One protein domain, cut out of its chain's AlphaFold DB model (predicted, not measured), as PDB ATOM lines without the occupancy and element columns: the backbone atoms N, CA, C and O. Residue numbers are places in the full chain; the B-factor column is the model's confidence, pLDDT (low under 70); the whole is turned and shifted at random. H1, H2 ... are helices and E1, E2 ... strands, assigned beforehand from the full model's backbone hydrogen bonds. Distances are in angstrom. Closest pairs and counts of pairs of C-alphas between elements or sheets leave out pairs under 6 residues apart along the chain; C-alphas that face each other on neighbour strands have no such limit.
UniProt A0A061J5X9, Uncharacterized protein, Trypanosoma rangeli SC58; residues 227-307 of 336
ATOM      1  N   GLU A 227      42.347  40.091  49.163       85.56
ATOM      2  CA  GLU A 227      41.349  39.349  49.960       85.56
ATOM      3  C   GLU A 227      41.263  37.860  49.580       85.56
ATOM      4  O   GLU A 227      40.193  37.250  49.588       85.56
ATOM      5  N   PHE A 228      42.406  37.280  49.201       88.31
ATOM      6  CA  PHE A 228      42.480  35.896  48.765       88.31
ATOM      7  C   PHE A 228      42.195  34.955  49.938       88.31
ATOM      8  O   PHE A 228      42.863  35.014  50.970       88.31
ATOM      9  N   ALA A 229      41.222  34.072  49.757       89.88
ATOM     10  CA  ALA A 229      40.902  32.995  50.676       89.88
ATOM     11  C   ALA A 229      40.495  31.743  49.892       89.88
ATOM     12  O   ALA A 229      39.936  31.838  48.797       89.88
ATOM     13  N   TYR A 230      40.758  30.569  50.456       90.81
ATOM     14  CA  TYR A 230      40.373  29.296  49.865       90.81
ATOM     15  C   TYR A 230      39.775  28.344  50.894       90.81
ATOM     16  O   TYR A 230      40.076  28.414  52.086       90.81
ATOM     17  N   CYS A 231      38.938  27.441  50.400       91.75
ATOM     18  CA  CYS A 231      38.404  26.314  51.142       91.75
ATOM     19  C   CYS A 231      38.449  25.082  50.243       91.75
ATOM     20  O   CYS A 231      37.842  25.068  49.170       91.75
ATOM     21  N   VAL A 232      39.173  24.058  50.685       91.94
ATOM     22  CA  VAL A 232      39.258  22.758  50.021       91.94
ATOM     23  C   VAL A 232      38.584  21.732  50.912       91.94
ATOM     24  O   VAL A 232      38.947  21.606  52.077       91.94
ATOM     25  N   PHE A 233      37.603  21.012  50.391       90.94
ATOM     26  CA  PHE A 233      36.862  20.030  51.174       90.94
ATOM     27  C   PHE A 233      36.469  18.820  50.335       90.94
ATOM     28  O   PHE A 233      36.361  18.895  49.109       90.94
ATOM     29  N   ASP A 234      36.259  17.707  51.023       90.19
ATOM     30  CA  ASP A 234      35.732  16.467  50.470       90.19
ATOM     31  C   ASP A 234      34.662  15.952  51.436       90.19
ATOM     32  O   ASP A 234      34.970  15.487  52.537       90.19
ATOM     33  N   ASP A 235      33.399  16.088  51.030       83.81
ATOM     34  CA  ASP A 235      32.251  15.728  51.864       83.81
ATOM     35  C   ASP A 235      32.145  14.212  52.084       83.81
ATOM     36  O   ASP A 235      31.696  13.785  53.145       83.81
ATOM     37  N   GLU A 236      32.614  13.388  51.137       86.19
ATOM     38  CA  GLU A 236      32.611  11.926  51.286       86.19
ATOM     39  C   GLU A 236      33.648  11.473  52.317       86.19
ATOM     40  O   GLU A 236      33.429  10.514  53.060       86.19
ATOM     41  N   ARG A 237      34.791  12.166  52.372       86.38
ATOM     42  CA  ARG A 237      35.895  11.850  53.290       86.38
ATOM     43  C   ARG A 237      35.846  12.623  54.608       86.38
ATOM     44  O   ARG A 237      36.654  12.338  55.490       86.38
ATOM     45  N   GLY A 238      34.937  13.586  54.750       86.25
ATOM     46  CA  GLY A 238      34.678  14.308  55.995       86.25
ATOM     47  C   GLY A 238      35.790  15.263  56.440       86.25
ATOM     48  O   GLY A 238      35.910  15.530  57.636       86.25
ATOM     49  N   TRP A 239      36.613  15.778  55.521       90.50
ATOM     50  CA  TRP A 239      37.655  16.758  55.848       90.50
ATOM     51  C   TRP A 239      37.465  18.070  55.085       90.50
ATOM     52  O   TRP A 239      36.958  18.110  53.964       90.50
ATOM     53  N   CYS A 240      37.896  19.159  55.718       91.44
ATOM     54  CA  CYS A 240      37.821  20.516  55.197       91.44
ATOM     55  C   CYS A 240      39.065  21.284  55.644       91.44
ATOM     56  O   CYS A 240      39.431  21.248  56.818       91.44
ATOM     57  N   TRP A 241      39.708  21.980  54.711       92.94
ATOM     58  CA  TRP A 241      40.842  22.853  54.967       92.94
ATOM     59  C   TRP A 241      40.540  24.259  54.459       92.94
ATOM     60  O   TRP A 241      40.306  24.469  53.268       92.94
ATOM     61  N   GLU A 242      40.568  25.226  55.370       92.88
ATOM     62  CA  GLU A 242      40.362  26.636  55.061       92.88
ATOM     63  C   GLU A 242      41.642  27.443  55.260       92.88
ATOM     64  O   GLU A 242      42.450  27.176  56.151       92.88
ATOM     65  N   SER A 243      41.822  28.462  54.422       90.44
ATOM     66  CA  SER A 243      42.976  29.357  54.497       90.44
ATOM     67  C   SER A 243      42.870  30.398  55.609       90.44
ATOM     68  O   SER A 243      43.872  31.017  55.957       90.44
ATOM     69  N   ASN A 244      41.653  30.677  56.086       83.69
ATOM     70  CA  ASN A 244      41.376  31.705  57.081       83.69
ATOM     71  C   ASN A 244      40.162  31.316  57.937       83.69
ATOM     72  O   ASN A 244      39.025  31.416  57.476       83.69
ATOM     73  N   ASN A 245      40.422  30.936  59.189       82.06
ATOM     74  CA  ASN A 245      39.388  30.540  60.148       82.06
ATOM     75  C   ASN A 245      38.539  31.723  60.651       82.06
ATOM     76  O   ASN A 245      37.432  31.503  61.133       82.06
ATOM     77  N   ASP A 246      39.020  32.964  60.523       84.50
ATOM     78  CA  ASP A 246      38.291  34.165  60.956       84.50
ATOM     79  C   ASP A 246      37.242  34.613  59.924       84.50
ATOM     80  O   ASP A 246      36.332  35.381  60.232       84.50
ATOM     81  N   ALA A 247      37.357  34.140  58.680       83.31
ATOM     82  CA  ALA A 247      36.434  34.449  57.591       83.31
ATOM     83  C   ALA A 247      36.124  33.190  56.758       83.31
ATOM     84  O   ALA A 247      36.433  33.172  55.552       83.31
ATOM     85  N   PRO A 248      35.522  32.158  57.388       87.06
ATOM     86  CA  PRO A 248      35.355  30.834  56.805       87.06
ATOM     87  C   PRO A 248      34.471  30.890  55.556       87.06
ATOM     88  O   PRO A 248      33.530  31.685  55.459       87.06
ATOM     89  N   ILE A 249      34.786  30.058  54.566       90.00
ATOM     90  CA  ILE A 249      34.057  30.013  53.292       90.00
ATOM     91  C   ILE A 249      32.986  28.929  53.354       90.00
ATOM     92  O   ILE A 249      31.855  29.186  52.943       90.00
ATOM     93  N   ARG A 250      33.318  27.742  53.879       89.94
ATOM     94  CA  ARG A 250      32.458  26.550  53.883       89.94
ATOM     95  C   ARG A 250      31.044  26.814  54.411       89.94
ATOM     96  O   ARG A 250      30.112  26.387  53.729       89.94
ATOM     97  N   PRO A 251      30.839  27.532  55.538       89.88
ATOM     98  CA  PRO A 251      29.502  27.765  56.090       89.88
ATOM     99  C   PRO A 251      28.627  28.684  55.230       89.88
ATOM    100  O   PRO A 251      27.413  28.703  55.393       89.88
ATOM    101  N   LEU A 252      29.238  29.465  54.335       87.81
ATOM    102  CA  LEU A 252      28.539  30.389  53.441       87.81
ATOM    103  C   LEU A 252      28.143  29.725  52.119       87.81
ATOM    104  O   LEU A 252      27.464  30.351  51.307       87.81
ATOM    105  N   LEU A 253      28.612  28.501  51.864       88.44
ATOM    106  CA  LEU A 253      28.316  27.792  50.631       88.44
ATOM    107  C   LEU A 253      26.903  27.217  50.661       88.44
ATOM    108  O   LEU A 253      26.436  26.733  51.689       88.44
ATOM    109  N   TYR A 254      26.253  27.210  49.505       84.56
ATOM    110  CA  TYR A 254      24.965  26.559  49.320       84.56
ATOM    111  C   TYR A 254      24.942  25.777  48.013       84.56
ATOM    112  O   TYR A 254      25.674  26.092  47.073       84.56
ATOM    113  N   GLU A 255      24.089  24.762  47.960       82.56
ATOM    114  CA  GLU A 255      23.794  24.030  46.737       82.56
ATOM    115  C   GLU A 255      22.655  24.734  45.995       82.56
ATOM    116  O   GLU A 255      21.591  24.999  46.560       82.56
ATOM    117  N   ASP A 256      22.895  25.112  44.743       76.12
ATOM    118  CA  ASP A 256      21.874  25.746  43.918       76.12
ATOM    119  C   ASP A 256      20.858  24.730  43.355       76.12
ATOM    120  O   ASP A 256      20.975  23.518  43.521       76.12
ATOM    121  N   GLN A 257      19.858  25.227  42.621       72.94
ATOM    122  CA  GLN A 257      18.840  24.393  41.963       72.94
ATOM    123  C   GLN A 257      19.421  23.410  40.927       72.94
ATOM    124  O   GLN A 257      18.713  22.524  40.448       72.94
ATOM    125  N   GLU A 258      20.684  23.582  40.535       69.88
ATOM    126  CA  GLU A 258      21.387  22.742  39.574       69.88
ATOM    127  C   GLU A 258      22.342  21.745  40.244       69.88
ATOM    128  O   GLU A 258      23.072  21.051  39.525       69.88
ATOM    129  N   GLY A 259      22.331  21.649  41.575       73.00
ATOM    130  CA  GLY A 259      23.184  20.751  42.347       73.00
ATOM    131  C   GLY A 259      24.644  21.200  42.411       73.00
ATOM    132  O   GLY A 259      25.549  20.367  42.428       73.00
ATOM    133  N   ILE A 260      24.901  22.509  42.320       76.81
ATOM    134  CA  ILE A 260      26.252  23.079  42.314       76.81
ATOM    135  C   ILE A 260      26.475  23.874  43.583       76.81
ATOM    136  O   ILE A 260      25.710  24.782  43.908       76.81
ATOM    137  N   ILE A 261      27.594  23.586  44.242       79.12
ATOM    138  CA  ILE A 261      28.044  24.334  45.409       79.12
ATOM    139  C   ILE A 261      28.547  25.712  44.972       79.12
ATOM    140  O   ILE A 261      29.459  25.832  44.150       79.12
ATOM    141  N   ARG A 262      27.957  26.773  45.528       79.44
ATOM    142  CA  ARG A 262      28.282  28.168  45.211       79.44
ATOM    143  C   ARG A 262      28.437  29.014  46.460       79.44
ATOM    144  O   ARG A 262      27.840  28.739  47.495       79.44
ATOM    145  N   GLN A 263      29.189  30.100  46.313       79.44
ATOM    146  CA  GLN A 263      29.205  31.196  47.271       79.44
ATOM    147  C   GLN A 263      28.203  32.283  46.833       79.44
ATOM    148  O   GLN A 263      28.167  32.619  45.644       79.44
ATOM    149  N   PRO A 264      27.401  32.850  47.753       76.56
ATOM    150  CA  PRO A 264      26.570  34.019  47.493       76.56
ATOM    151  C   PRO A 264      27.400  35.180  46.938       76.56
ATOM    152  O   PRO A 264      28.376  35.606  47.553       76.56
ATOM    153  N   SER A 265      27.018  35.701  45.770       71.00
ATOM    154  CA  SER A 265      27.603  36.942  45.253       71.00
ATOM    155  C   SER A 265      26.994  38.157  45.969       71.00
ATOM    156  O   SER A 265      25.863  38.067  46.451       71.00
ATOM    157  N   PRO A 266      27.664  39.326  45.998       69.19
ATOM    158  CA  PRO A 266      27.058  40.554  46.523       69.19
ATOM    159  C   PRO A 266      25.694  40.856  45.887       69.19
ATOM    160  O   PRO A 266      24.755  41.242  46.569       69.19
ATOM    161  N   LEU A 267      25.539  40.584  44.588       64.06
ATOM    162  CA  LEU A 267      24.267  40.774  43.894       64.06
ATOM    163  C   LEU A 267      23.191  39.759  44.309       64.06
ATOM    164  O   LEU A 267      22.011  40.103  44.346       64.06
ATOM    165  N   PHE A 268      23.572  38.519  44.627       70.12
ATOM    166  CA  PHE A 268      22.645  37.539  45.198       70.12
ATOM    167  C   PHE A 268      22.103  38.026  46.543       70.12
ATOM    168  O   PHE A 268      20.905  37.907  46.780       70.12
ATOM    169  N   MET A 269      22.957  38.616  47.384       72.31
ATOM    170  CA  MET A 269      22.539  39.168  48.676       72.31
ATOM    171  C   MET A 269      21.502  40.286  48.511       72.31
ATOM    172  O   MET A 269      20.539  40.336  49.267       72.31
ATOM    173  N   GLU A 270      21.655  41.125  47.484       69.44
ATOM    174  CA  GLU A 270      20.734  42.234  47.199       69.44
ATOM    175  C   GLU A 270      19.432  41.795  46.509       69.44
ATOM    176  O   GLU A 270      18.371  42.375  46.728       69.44
ATOM    177  N   THR A 271      19.488  40.788  45.633       64.50
ATOM    178  CA  THR A 271      18.366  40.466  44.726       64.50
ATOM    179  C   THR A 271      17.676  39.138  45.022       64.50
ATOM    180  O   THR A 271      16.641  38.841  44.419       64.50
ATOM    181  N   GLY A 272      18.264  38.296  45.876       65.31
ATOM    182  CA  GLY A 272      17.849  36.906  46.093       65.31
ATOM    183  C   GLY A 272      17.978  36.018  44.850       65.31
ATOM    184  O   GLY A 272      17.538  34.868  44.859       65.31
ATOM    185  N   LYS A 273      18.549  36.535  43.754       60.34
ATOM    186  CA  LYS A 273      18.695  35.832  42.480       60.34
ATOM    187  C   LYS A 273      20.161  35.637  42.182       60.34
ATOM    188  O   LYS A 273      20.944  36.583  42.135       60.34
ATOM    189  N   ASN A 274      20.529  34.386  41.937       56.34
ATOM    190  CA  ASN A 274      21.880  34.094  41.517       56.34
ATOM    191  C   ASN A 274      21.994  34.347  40.021       56.34
ATOM    192  O   ASN A 274      21.243  33.802  39.211       56.34
ATOM    193  N   MET A 275      22.946  35.190  39.657       53.03
ATOM    194  CA  MET A 275      23.258  35.437  38.268       53.03
ATOM    195  C   MET A 275      24.020  34.252  37.693       53.03
ATOM    196  O   MET A 275      25.233  34.128  37.842       53.03
ATOM    197  N   ILE A 276      23.300  33.367  37.007       53.19
ATOM    198  CA  ILE A 276      23.928  32.456  36.056       53.19
ATOM    199  C   ILE A 276      24.428  33.352  34.923       53.19
ATOM    200  O   ILE A 276      23.632  33.857  34.136       53.19
ATOM    201  N   ALA A 277      25.741  33.580  34.861       45.31
ATOM    202  CA  ALA A 277      26.421  34.452  33.894       45.31
ATOM    203  C   ALA A 277      26.342  33.960  32.433       45.31
ATOM    204  O   ALA A 277      27.272  34.131  31.651       45.31
ATOM    205  N   ARG A 278      25.273  33.267  32.046       53.34
ATOM    206  CA  ARG A 278      25.134  32.672  30.725       53.34
ATOM    207  C   ARG A 278      23.731  32.935  30.219       53.34
ATOM    208  O   ARG A 278      22.907  32.019  30.181       53.34
ATOM    209  N   ALA A 279      23.485  34.189  29.828       43.84
ATOM    210  CA  ALA A 279      22.419  34.548  28.902       43.84
ATOM    211  C   ALA A 279      22.645  33.753  27.615       43.84
ATOM    212  O   ALA A 279      23.315  34.181  26.684       43.84
ATOM    213  N   GLY A 280      22.199  32.500  27.639       47.84
ATOM    214  CA  GLY A 280      22.513  31.589  26.576       47.84
ATOM    215  C   GLY A 280      22.426  30.118  26.850       47.84
ATOM    216  O   GLY A 280      21.976  29.415  25.979       47.84
ATOM    217  N   ILE A 281      22.724  29.575  28.022       54.59
ATOM    218  CA  ILE A 281      22.536  28.120  28.181       54.59
ATOM    219  C   ILE A 281      21.128  27.858  28.727       54.59
ATOM    220  O   ILE A 281      20.923  27.650  29.920       54.59
ATOM    221  N   ARG A 282      20.125  27.948  27.841       54.88
ATOM    222  CA  ARG A 282      18.699  27.882  28.222       54.88
ATOM    223  C   ARG A 282      18.161  26.455  28.379       54.88
ATOM    224  O   ARG A 282      17.248  26.253  29.177       54.88
ATOM    225  N   GLY A 283      18.734  25.465  27.692       59.00
ATOM    226  CA  GLY A 283      18.285  24.072  27.778       59.00
ATOM    227  C   GLY A 283      18.960  23.277  28.899       59.00
ATOM    228  O   GLY A 283      20.165  23.400  29.128       59.00
ATOM    229  N   ALA A 284      18.175  22.459  29.608       64.19
ATOM    230  CA  ALA A 284      18.653  21.627  30.717       64.19
ATOM    231  C   ALA A 284      19.734  20.623  30.277       64.19
ATOM    232  O   ALA A 284      20.690  20.377  31.011       64.19
ATOM    233  N   GLU A 285      19.619  20.098  29.055       64.44
ATOM    234  CA  GLU A 285      20.582  19.171  28.462       64.44
ATOM    235  C   GLU A 285      21.939  19.844  28.217       64.44
ATOM    236  O   GLU A 285      22.960  19.369  28.713       64.44
ATOM    237  N   GLN A 286      21.965  21.006  27.556       60.16
ATOM    238  CA  GLN A 286      23.197  21.764  27.315       60.16
ATOM    239  C   GLN A 286      23.840  22.191  28.635       60.16
ATOM    240  O   GLN A 286      25.053  22.061  28.792       60.16
ATOM    241  N   ARG A 287      23.038  22.635  29.619       61.62
ATOM    242  CA  ARG A 287      23.540  22.929  30.971       61.62
ATOM    243  C   ARG A 287      24.200  21.697  31.582       61.62
ATOM    244  O   ARG A 287      25.315  21.806  32.082       61.62
ATOM    245  N   SER A 288      23.594  20.516  31.460       64.44
ATOM    246  CA  SER A 288      24.161  19.283  32.017       64.44
ATOM    247  C   SER A 288      25.577  18.984  31.505       64.44
ATOM    248  O   SER A 288      26.417  18.591  32.310       64.44
ATOM    249  N   TYR A 289      25.899  19.253  30.233       63.66
ATOM    250  CA  TYR A 289      27.245  19.023  29.690       63.66
ATOM    251  C   TYR A 289      28.319  19.892  30.355       63.66
ATOM    252  O   TYR A 289      29.398  19.391  30.673       63.66
ATOM    253  N   PHE A 290      28.023  21.169  30.613       60.69
ATOM    254  CA  PHE A 290      28.962  22.076  31.283       60.69
ATOM    255  C   PHE A 290      29.049  21.824  32.788       60.69
ATOM    256  O   PHE A 290      30.109  21.995  33.385       60.69
ATOM    257  N   LEU A 291      27.938  21.416  33.400       65.19
ATOM    258  CA  LEU A 291      27.840  21.230  34.844       65.19
ATOM    259  C   LEU A 291      28.257  19.827  35.288       65.19
ATOM    260  O   LEU A 291      28.555  19.627  36.460       65.19
ATOM    261  N   LYS A 292      28.347  18.854  34.370       66.19
ATOM    262  CA  LYS A 292      28.721  17.469  34.686       66.19
ATOM    263  C   LYS A 292      30.044  17.382  35.438       66.19
ATOM    264  O   LYS A 292      30.143  16.577  36.351       66.19
ATOM    265  N   ALA A 293      31.041  18.187  35.071       65.12
ATOM    266  CA  ALA A 293      32.315  18.219  35.788       65.12
ATOM    267  C   ALA A 293      32.172  18.819  37.197       65.12
ATOM    268  O   ALA A 293      32.764  18.290  38.127       65.12
ATOM    269  N   ALA A 294      31.347  19.860  37.356       63.09
ATOM    270  CA  ALA A 294      31.076  20.507  38.643       63.09
ATOM    271  C   ALA A 294      30.210  19.656  39.594       63.09
ATOM    272  O   ALA A 294      30.219  19.899  40.791       63.09
ATOM    273  N   ARG A 295      29.479  18.662  39.065       66.69
ATOM    274  CA  ARG A 295      28.656  17.701  39.826       66.69
ATOM    275  C   ARG A 295      29.379  16.396  40.168       66.69
ATOM    276  O   ARG A 295      28.775  15.512  40.770       66.69
ATOM    277  N   ARG A 296      30.620  16.199  39.705       69.94
ATOM    278  CA  ARG A 296      31.372  14.985  40.053       69.94
ATOM    279  C   ARG A 296      31.709  15.024  41.537       69.94
ATOM    280  O   ARG A 296      32.196  16.042  42.017       69.94
ATOM    281  N   SER A 297      31.481  13.908  42.222       68.12
ATOM    282  CA  SER A 297      31.935  13.746  43.595       68.12
ATOM    283  C   SER A 297      33.462  13.756  43.681       68.12
ATOM    284  O   SER A 297      34.168  13.403  42.726       68.12
ATOM    285  N   GLY A 298      33.963  14.207  44.829       80.56
ATOM    286  CA  GLY A 298      35.381  14.323  45.133       80.56
ATOM    287  C   GLY A 298      35.730  15.660  45.781       80.56
ATOM    288  O   GLY A 298      34.886  16.351  46.353       80.56
ATOM    289  N   MET A 299      37.004  16.025  45.675       84.94
ATOM    290  CA  MET A 299      37.543  17.230  46.293       84.94
ATOM    291  C   MET A 299      37.066  18.493  45.566       84.94
ATOM    292  O   MET A 299      37.351  18.688  44.382       84.94
ATOM    293  N   THR A 300      36.398  19.378  46.300       85.69
ATOM    294  CA  THR A 300      35.970  20.695  45.819       85.69
ATOM    295  C   THR A 300      36.898  21.771  46.369       85.69
ATOM    296  O   THR A 300      37.213  21.786  47.557       85.69
ATOM    297  N   CYS A 301      37.331  22.688  45.503       86.44
ATOM    298  CA  CYS A 301      38.126  23.855  45.876       86.44
ATOM    299  C   CYS A 301      37.344  25.126  45.542       86.44
ATOM    300  O   CYS A 301      37.025  25.380  44.379       86.44
ATOM    301  N   VAL A 302      37.041  25.921  46.566       86.94
ATOM    302  CA  VAL A 302      36.423  27.240  46.423       86.94
ATOM    303  C   VAL A 302      37.471  28.303  46.696       86.94
ATOM    304  O   VAL A 302      38.177  28.253  47.702       86.94
ATOM    305  N   LEU A 303      37.552  29.278  45.795       86.50
ATOM    306  CA  LEU A 303      38.502  30.381  45.849       86.50
ATOM    307  C   LEU A 303      37.726  31.694  45.873       86.50
ATOM    308  O   LEU A 303      36.948  31.972  44.961       86.50
ATOM    309  N   ARG A 304      37.969  32.509  46.895       86.50
ATOM    310  CA  ARG A 304      37.481  33.884  46.996       86.50
ATOM    311  C   ARG A 304      38.662  34.815  46.786       86.50
ATOM    312  O   ARG A 304      39.667  34.697  47.476       86.50
ATOM    313  N   MET A 305      38.558  35.717  45.819       86.50
ATOM    314  CA  MET A 305      39.611  36.687  45.543       86.50
ATOM    315  C   MET A 305      39.047  37.931  44.872       86.50
ATOM    316  O   MET A 305      38.111  37.843  44.079       86.50
ATOM    317  N   THR A 306      39.675  39.067  45.140       84.12
ATOM    318  CA  THR A 306      39.343  40.353  44.531       84.12
ATOM    319  C   THR A 306      40.436  40.715  43.529       84.12
ATOM    320  O   THR A 306      41.596  40.933  43.893       84.12
ATOM    321  N   LEU A 307      40.077  40.770  42.246       81.06
ATOM    322  CA  LEU A 307      40.972  41.152  41.154       81.06
ATOM    323  C   LEU A 307      40.681  42.592  40.702       81.06
ATOM    324  O   LEU A 307      39.524  43.013  40.700       81.06
TER     325      LEU A 307
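Overview. This is residues 227 to 307 of the 336 residues of an uncharacterized protein of Trypanosoma rangeli SC58 (UniProt A0A061J5X9). A small sheet of three antiparallel strands, E2, E1 and E3, stands at one side of the domain, and beyond E3 the chain swings out in a wide, loosely built loop with two short helices, H1 and H2, set well away from the sheet and from each other. Residues 254 to 255 and 261 to 262 pair briefly, antiparallel, within that loop. The printed part has 81 residues, in the order E1, E2, H1, H2, E3; the class is mixed, helices and strands, with under half of the residues in named elements. It is only just compact, close to loose, with a radius of gyration of the C-alphas of 14.0 A and spans of 39 by 32 by 22 A.

Arrangement. E1, residues 227 to 234, is the inner strand. E2, residues 239 to 242, is an edge strand and makes a hairpin with E1, antiparallel at 176 degrees, with N 241 and O 232 2.8 A apart, within hydrogen-bond range. E3, residues 300 to 306, is the other edge strand, antiparallel to E1 at 174 degrees, with N 229 and O 304 at 2.8 A and N 302 and O 231 at 2.9 A, both within that range. H1, residues 266 to 271, and H2, residues 284 to 291, are not on the sheet, and they are apart from each other. E2, H1, H2 and E3 form a split strand-helix-strand unit, two strands that run the same way with E1 between them, and its crossover is left-handed. Every O i to N i+4 pair is within hydrogen-bond range in H1, and 3 of 4 in H2.

Along the chain. E1 starts at C-alpha 227, (41.349, 39.349, 49.960), and is 23.6 A long. H2 starts at C-alpha 284, (18.653, 21.627, 30.717). E3 is 20.0 A long and ends at C-alpha 306, (39.343, 40.353, 44.531).

Size, cuts and confidence. The C-alphas of Asp 246 and Gly 283, the two farthest apart, are 40.0 A apart. The printed part has no cut. The links E2 to H1 and H1 to H2 are long, with 23 and 12 residues. The pLDDT is under 70 at residues 258, 266 to 267 and 270 to 297.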